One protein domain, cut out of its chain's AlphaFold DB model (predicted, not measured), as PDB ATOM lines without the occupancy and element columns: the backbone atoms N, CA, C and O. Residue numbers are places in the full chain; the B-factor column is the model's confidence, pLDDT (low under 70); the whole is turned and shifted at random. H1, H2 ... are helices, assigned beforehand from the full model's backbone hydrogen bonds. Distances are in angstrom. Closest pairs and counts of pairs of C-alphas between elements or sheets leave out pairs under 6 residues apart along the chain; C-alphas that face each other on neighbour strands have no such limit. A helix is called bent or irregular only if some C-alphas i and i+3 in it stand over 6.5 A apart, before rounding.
ATOM      1  N   ARG A 138     -58.286 -44.666   2.932       55.97
ATOM      2  CA  ARG A 138     -57.741 -45.778   2.130       55.97
ATOM      3  C   ARG A 138     -57.783 -45.578   0.625       55.97
ATOM      4  O   ARG A 138     -57.005 -46.221  -0.071       55.97
ATOM      5  N   SER A 139     -58.601 -44.654   0.135       56.69
ATOM      6  CA  SER A 139     -58.638 -44.325  -1.293       56.69
ATOM      7  C   SER A 139     -57.373 -43.602  -1.780       56.69
ATOM      8  O   SER A 139     -57.158 -43.529  -2.985       56.69
ATOM      9  N   PHE A 140     -56.516 -43.107  -0.871       63.38
ATOM     10  CA  PHE A 140     -55.315 -42.327  -1.213       63.38
ATOM     11  C   PHE A 140     -54.002 -42.842  -0.603       63.38
ATOM     12  O   PHE A 140     -52.933 -42.355  -0.967       63.38
ATOM     13  N   LEU A 141     -54.040 -43.821   0.309       73.94
ATOM     14  CA  LEU A 141     -52.842 -44.315   0.993       73.94
ATOM     15  C   LEU A 141     -52.414 -45.684   0.468       73.94
ATOM     16  O   LEU A 141     -53.180 -46.649   0.476       73.94
ATOM     17  N   THR A 142     -51.147 -45.790   0.073       80.62
ATOM     18  CA  THR A 142     -50.565 -47.080  -0.308       80.62
ATOM     19  C   THR A 142     -50.461 -48.005   0.916       80.62
ATOM     20  O   THR A 142     -50.265 -47.530   2.040       80.62
ATOM     21  N   PRO A 143     -50.541 -49.341   0.742       78.75
ATOM     22  CA  PRO A 143     -50.397 -50.299   1.843       78.75
ATOM     23  C   PRO A 143     -49.132 -50.093   2.688       78.75
ATOM     24  O   PRO A 143     -49.182 -50.243   3.906       78.75
ATOM     25  N   LYS A 144     -48.033 -49.666   2.050       77.94
ATOM     26  CA  LYS A 144     -46.749 -49.367   2.697       77.94
ATOM     27  C   LYS A 144     -46.848 -48.205   3.689       77.94
ATOM     28  O   LYS A 144     -46.312 -48.305   4.787       77.94
ATOM     29  N   VAL A 145     -47.552 -47.128   3.328       84.81
ATOM     30  CA  VAL A 145     -47.728 -45.963   4.212       84.81
ATOM     31  C   VAL A 145     -48.547 -46.345   5.436       84.81
ATOM     32  O   VAL A 145     -48.221 -45.946   6.546       84.81
ATOM     33  N   VAL A 146     -49.573 -47.176   5.270       83.06
ATOM     34  CA  VAL A 146     -50.387 -47.558   6.424       83.06
ATOM     35  C   VAL A 146     -49.686 -48.556   7.338       83.06
ATOM     36  O   VAL A 146     -49.834 -48.453   8.550       83.06
ATOM     37  N   GLN A 147     -48.880 -49.468   6.792       82.88
ATOM     38  CA  GLN A 147     -47.997 -50.291   7.618       82.88
ATOM     39  C   GLN A 147     -47.053 -49.410   8.448       82.88
ATOM     40  O   GLN A 147     -46.947 -49.615   9.651       82.88
ATOM     41  N   ALA A 148     -46.440 -48.391   7.834       87.50
ATOM     42  CA  ALA A 148     -45.572 -47.454   8.545       87.50
ATOM     43  C   ALA A 148     -46.314 -46.699   9.664       87.50
ATOM     44  O   ALA A 148     -45.784 -46.574  10.763       87.50
ATOM     45  N   LEU A 149     -47.554 -46.259   9.421       85.75
ATOM     46  CA  LEU A 149     -48.376 -45.583  10.431       85.75
ATOM     47  C   LEU A 149     -48.738 -46.495  11.609       85.75
ATOM     48  O   LEU A 149     -48.651 -46.064  12.755       85.75
ATOM     49  N   ILE A 150     -49.114 -47.749  11.339       85.38
ATOM     50  CA  ILE A 150     -49.427 -48.729  12.389       85.38
ATOM     51  C   ILE A 150     -48.167 -49.041  13.208       85.38
ATOM     52  O   ILE A 150     -48.210 -48.974  14.432       85.38
ATOM     53  N   CYS A 151     -47.027 -49.284  12.550       84.25
ATOM     54  CA  CYS A 151     -45.751 -49.515  13.230       84.25
ATOM     55  C   CYS A 151     -45.340 -48.324  14.109       84.25
ATOM     56  O   CYS A 151     -44.957 -48.522  15.258       84.25
ATOM     57  N   ALA A 152     -45.454 -47.093  13.598       87.19
ATOM     58  CA  ALA A 152     -45.137 -45.888  14.362       87.19
ATOM     59  C   ALA A 152     -46.073 -45.711  15.567       87.19
ATOM     60  O   ALA A 152     -45.629 -45.355  16.657       87.19
ATOM     61  N   GLN A 153     -47.367 -45.997  15.403       85.19
ATOM     62  CA  GLN A 153     -48.338 -45.934  16.493       85.19
ATOM     63  C   GLN A 153     -48.049 -46.972  17.588       85.19
ATOM     64  O   GLN A 153     -48.120 -46.642  18.774       85.19
ATOM     65  N   ASP A 154     -47.726 -48.207  17.206       83.06
ATOM     66  CA  ASP A 154     -47.380 -49.272  18.151       83.06
ATOM     67  C   ASP A 154     -46.076 -48.963  18.893       83.06
ATOM     68  O   ASP A 154     -46.024 -49.113  20.115       83.06
ATOM     69  N   TRP A 155     -45.074 -48.428  18.190       84.06
ATOM     70  CA  TRP A 155     -43.814 -47.970  18.778       84.06
ATOM     71  C   TRP A 155     -44.028 -46.878  19.833       84.06
ATOM     72  O   TRP A 155     -43.582 -47.003  20.974       84.06
ATOM     73  N   LEU A 156     -44.790 -45.832  19.493       84.69
ATOM     74  CA  LEU A 156     -45.105 -44.735  20.416       84.69
ATOM     75  C   LEU A 156     -45.905 -45.213  21.638       84.69
ATOM     76  O   LEU A 156     -45.714 -44.710  22.747       84.69
ATOM     77  N   ARG A 157     -46.789 -46.205  21.464       82.12
ATOM     78  CA  ARG A 157     -47.518 -46.820  22.585       82.12
ATOM     79  C   ARG A 157     -46.623 -47.677  23.477       82.12
ATOM     80  O   ARG A 157     -46.896 -47.718  24.674       82.12
ATOM     81  N   GLY A 158     -45.615 -48.351  22.923       77.31
ATOM     82  CA  GLY A 158     -44.597 -49.074  23.695       77.31
ATOM     83  C   GLY A 158     -43.772 -48.122  24.562       77.31
ATOM     84  O   GLY A 158     -43.676 -48.310  25.773       77.31
ATOM     85  N   LEU A 159     -43.317 -47.007  23.978       75.31
ATOM     86  CA  LEU A 159     -42.579 -45.964  24.700       75.31
ATOM     87  C   LEU A 159     -43.387 -45.382  25.873       75.31
ATOM     88  O   LEU A 159     -42.880 -45.249  26.985       75.31
ATOM     89  N   ALA A 160     -44.675 -45.097  25.658       73.06
ATOM     90  CA  ALA A 160     -45.559 -44.569  26.700       73.06
ATOM     91  C   ALA A 160     -45.870 -45.570  27.833       73.06
ATOM     92  O   ALA A 160     -46.333 -45.160  28.897       73.06
ATOM     93  N   ARG A 161     -45.648 -46.875  27.617       70.00
ATOM     94  CA  ARG A 161     -45.855 -47.934  28.621       70.00
ATOM     95  C   ARG A 161     -44.642 -48.166  29.523       70.00
ATOM     96  O   ARG A 161     -44.766 -48.920  30.481       70.00
ATOM     97  N   GLY A 162     -43.528 -47.475  29.274       60.38
ATOM     98  CA  GLY A 162     -42.321 -47.592  30.089       60.38
ATOM     99  C   GLY A 162     -41.343 -48.668  29.615       60.38
ATOM    100  O   GLY A 162     -40.415 -48.980  30.354       60.38
ATOM    101  N   ASP A 163     -41.477 -49.171  28.382       57.78
ATOM    102  CA  ASP A 163     -40.481 -50.043  27.732       57.78
ATOM    103  C   ASP A 163     -39.246 -49.228  27.267       57.78
ATOM    104  O   ASP A 163     -38.746 -49.379  26.155       57.78
ATOM    105  N   SER A 164     -38.768 -48.304  28.107       55.06
ATOM    106  CA  SER A 164     -37.658 -47.387  27.808       55.06
ATOM    107  C   SER A 164     -36.283 -48.067  27.864       55.06
ATOM    108  O   SER A 164     -35.305 -47.488  27.400       55.06
ATOM    109  N   ASP A 165     -36.205 -49.293  28.396       54.22
ATOM    110  CA  ASP A 165     -34.956 -50.055  28.570       54.22
ATOM    111  C   ASP A 165     -34.324 -50.514  27.230       54.22
ATOM    112  O   ASP A 165     -33.235 -51.081  27.240       54.22
ATOM    113  N   LEU A 166     -34.989 -50.306  26.083       51.56
ATOM    114  CA  LEU A 166     -34.495 -50.690  24.748       51.56
ATOM    115  C   LEU A 166     -33.920 -49.526  23.923       51.56
ATOM    116  O   LEU A 166     -33.536 -49.755  22.784       51.56
ATOM    117  N   ILE A 167     -33.909 -48.293  24.443       52.50
ATOM    118  CA  ILE A 167     -33.735 -47.091  23.603       52.50
ATOM    119  C   ILE A 167     -32.472 -46.286  23.938       52.50
ATOM    120  O   ILE A 167     -32.035 -45.509  23.098       52.50
ATOM    121  N   GLU A 168     -31.834 -46.467  25.103       52.84
ATOM    122  CA  GLU A 168     -30.653 -45.650  25.447       52.84
ATOM    123  C   GLU A 168     -29.513 -45.778  24.421       52.84
ATOM    124  O   GLU A 168     -28.898 -44.769  24.093       52.84
ATOM    125  N   ASP A 169     -29.291 -46.968  23.854       52.59
ATOM    126  CA  ASP A 169     -28.219 -47.195  22.874       52.59
ATOM    127  C   ASP A 169     -28.545 -46.644  21.461       52.59
ATOM    128  O   ASP A 169     -27.627 -46.383  20.683       52.59
ATOM    129  N   ASP A 170     -29.825 -46.420  21.130       56.00
ATOM    130  CA  ASP A 170     -30.283 -46.017  19.786       56.00
ATOM    131  C   ASP A 170     -30.453 -44.487  19.626       56.00
ATOM    132  O   ASP A 170     -30.552 -43.980  18.505       56.00
ATOM    133  N   LEU A 171     -30.496 -43.719  20.723       56.84
ATOM    134  CA  LEU A 171     -30.714 -42.260  20.680       56.84
ATOM    135  C   LEU A 171     -29.518 -41.495  20.099       56.84
ATOM    136  O   LEU A 171     -29.711 -40.554  19.329       56.84
ATOM    137  N   ASP A 172     -28.298 -41.948  20.391       58.22
ATOM    138  CA  ASP A 172     -27.070 -41.358  19.842       58.22
ATOM    139  C   ASP A 172     -26.967 -41.564  18.315       58.22
ATOM    140  O   ASP A 172     -26.392 -40.745  17.592       58.22
ATOM    141  N   GLU A 173     -27.538 -42.658  17.795       67.50
ATOM    142  CA  GLU A 173     -27.593 -42.939  16.356       67.50
ATOM    143  C   GLU A 173     -28.695 -42.120  15.658       67.50
ATOM    144  O   GLU A 173     -28.523 -41.702  14.509       67.50
ATOM    145  N   LEU A 174     -29.783 -41.798  16.367       68.44
ATOM    146  CA  LEU A 174     -30.882 -40.967  15.866       68.44
ATOM    147  C   LEU A 174     -30.488 -39.487  15.729       68.44
ATOM    148  O   LEU A 174     -30.771 -38.880  14.695       68.44
ATOM    149  N   ASP A 175     -29.770 -38.934  16.712       69.25
ATOM    150  CA  ASP A 175     -29.249 -37.555  16.661       69.25
ATOM    151  C   ASP A 175     -28.261 -37.367  15.500       69.25
ATOM    152  O   ASP A 175     -28.215 -36.323  14.842       69.25
ATOM    153  N   LYS A 176     -27.486 -38.413  15.197       77.50
ATOM    154  CA  LYS A 176     -26.555 -38.412  14.069       77.50
ATOM    155  C   LYS A 176     -27.280 -38.395  12.720       77.50
ATOM    156  O   LYS A 176     -26.848 -37.690  11.810       77.50
ATOM    157  N   LEU A 177     -28.376 -39.145  12.591       74.75
ATOM    158  CA  LEU A 177     -29.186 -39.163  11.371       74.75
ATOM    159  C   LEU A 177     -29.976 -37.863  11.180       74.75
ATOM    160  O   LEU A 177     -30.112 -37.409  10.045       74.75
ATOM    161  N   ASP A 178     -30.444 -37.232  12.261       77.69
ATOM    162  CA  ASP A 178     -31.109 -35.922  12.194       77.69
ATOM    163  C   ASP A 178     -30.132 -34.827  11.733       77.69
ATOM    164  O   ASP A 178     -30.443 -34.011  10.862       77.69
ATOM    165  N   PHE A 179     -28.887 -34.884  12.219       78.88
ATOM    166  CA  PHE A 179     -27.815 -33.999  11.767       78.88
ATOM    167  C   PHE A 179     -27.455 -34.206  10.283       78.88
ATOM    168  O   PHE A 179     -27.260 -33.233   9.544       78.88
ATOM    169  N   GLU A 180     -27.402 -35.456   9.809       80.25
ATOM    170  CA  GLU A 180     -27.172 -35.761   8.388       80.25
ATOM    171  C   GLU A 180     -28.338 -35.292   7.501       80.25
ATOM    172  O   GLU A 180     -28.108 -34.696   6.446       80.25
ATOM    173  N   LEU A 181     -29.587 -35.475   7.941       79.94
ATOM    174  CA  LEU A 181     -30.775 -35.036   7.204       79.94
ATOM    175  C   LEU A 181     -30.846 -33.505   7.093       79.94
ATOM    176  O   LEU A 181     -31.148 -32.971   6.022       79.94
ATOM    177  N   ALA A 182     -30.519 -32.796   8.179       80.00
ATOM    178  CA  ALA A 182     -30.440 -31.338   8.201       80.00
ATOM    179  C   ALA A 182     -29.339 -30.806   7.269       80.00
ATOM    180  O   ALA A 182     -29.526 -29.789   6.599       80.00
ATOM    181  N   THR A 183     -28.216 -31.522   7.179       79.25
ATOM    182  CA  THR A 183     -27.102 -31.173   6.287       79.25
ATOM    183  C   THR A 183     -27.502 -31.320   4.817       79.25
ATOM    184  O   THR A 183     -27.342 -30.379   4.041       79.25
ATOM    185  N   ILE A 184     -28.126 -32.443   4.449       75.56
ATOM    186  CA  ILE A 184     -28.619 -32.687   3.082       75.56
ATOM    187  C   ILE A 184     -29.677 -31.648   2.682       75.56
ATOM    188  O   ILE A 184     -29.671 -31.146   1.555       75.56
ATOM    189  N   ALA A 185     -30.579 -31.295   3.602       80.62
ATOM    190  CA  ALA A 185     -31.619 -30.300   3.349       80.62
ATOM    191  C   ALA A 185     -31.040 -28.901   3.074       80.62
ATOM    192  O   ALA A 185     -31.553 -28.190   2.212       80.62
ATOM    193  N   LEU A 186     -29.961 -28.516   3.763       73.56
ATOM    194  CA  LEU A 186     -29.281 -27.236   3.545       73.56
ATOM    195  C   LEU A 186     -28.490 -27.208   2.232       73.56
ATOM    196  O   LEU A 186     -28.498 -26.194   1.536       73.56
ATOM    197  N   GLU A 187     -27.863 -28.323   1.861       65.19
ATOM    198  CA  GLU A 187     -27.093 -28.445   0.617       65.19
ATOM    199  C   GLU A 187     -28.009 -28.426  -0.621       65.19
ATOM    200  O   GLU A 187     -27.692 -27.808  -1.633       65.19
ATOM    201  N   THR A 188     -29.226 -28.965  -0.487       63.41
ATOM    202  CA  THR A 188     -30.265 -28.936  -1.533       63.41
ATOM    203  C   THR A 188     -30.800 -27.521  -1.811       63.41
ATOM    204  O   THR A 188     -31.263 -27.237  -2.914       63.41
ATOM    205  N   ILE A 189     -30.750 -26.609  -0.831       58.88
ATOM    206  CA  ILE A 189     -31.245 -25.229  -0.989       58.88
ATOM    207  C   ILE A 189     -30.201 -24.342  -1.693       58.88
ATOM    208  O   ILE A 189     -30.573 -23.449  -2.456       58.88
TER     209      ILE A 189
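What this domain is: This is residues 138 to 189 of the 197 residues of a protein of Theobroma cacao (UniProt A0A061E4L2). Two long helices, H2 and H1, make an open V, joined at one pair of ends by a loop, residues 161 to 167, with no packing between the arms. The printed part has 52 residues with two named helices, H1 then H2, and no named strand; the class is all helix. It is flat, spanning 38 by 35 by 13 A, and only just extended, close to loose, with a radius of gyration of the C-alphas of 15.3 A.

How they stand to each other: H2, residues 168 to 189, stands free over its whole length. It is apart from H1, residues 143 to 160, with no C-alpha of the one within 8 A of the other. A short link of 7 residues joins them. In H1 every O i to N i+4 pair is within hydrogen-bond range; in H2 14 of 18 are.

Where its parts are: H2 is 33.4 A long, from C-alpha 168 at (-30.653, -45.650, 25.447) to C-alpha 189 at (-31.245, -25.229, -0.989). It is irregular, but only just: C-alphas 169 and 172 are 6.7 A apart. H1 is 26.0 A long, beginning at C-alpha 143 at (-50.397, -50.299, 1.843).

The domain as a whole: The C-alphas farthest apart, of Arg 161 and Ile 189, are 40.1 A apart. The printed part has no cut. The mean pLDDT of the printed part is 72.0; residues 138 to 140, 162 to 175 and 187 to 189 are under 70.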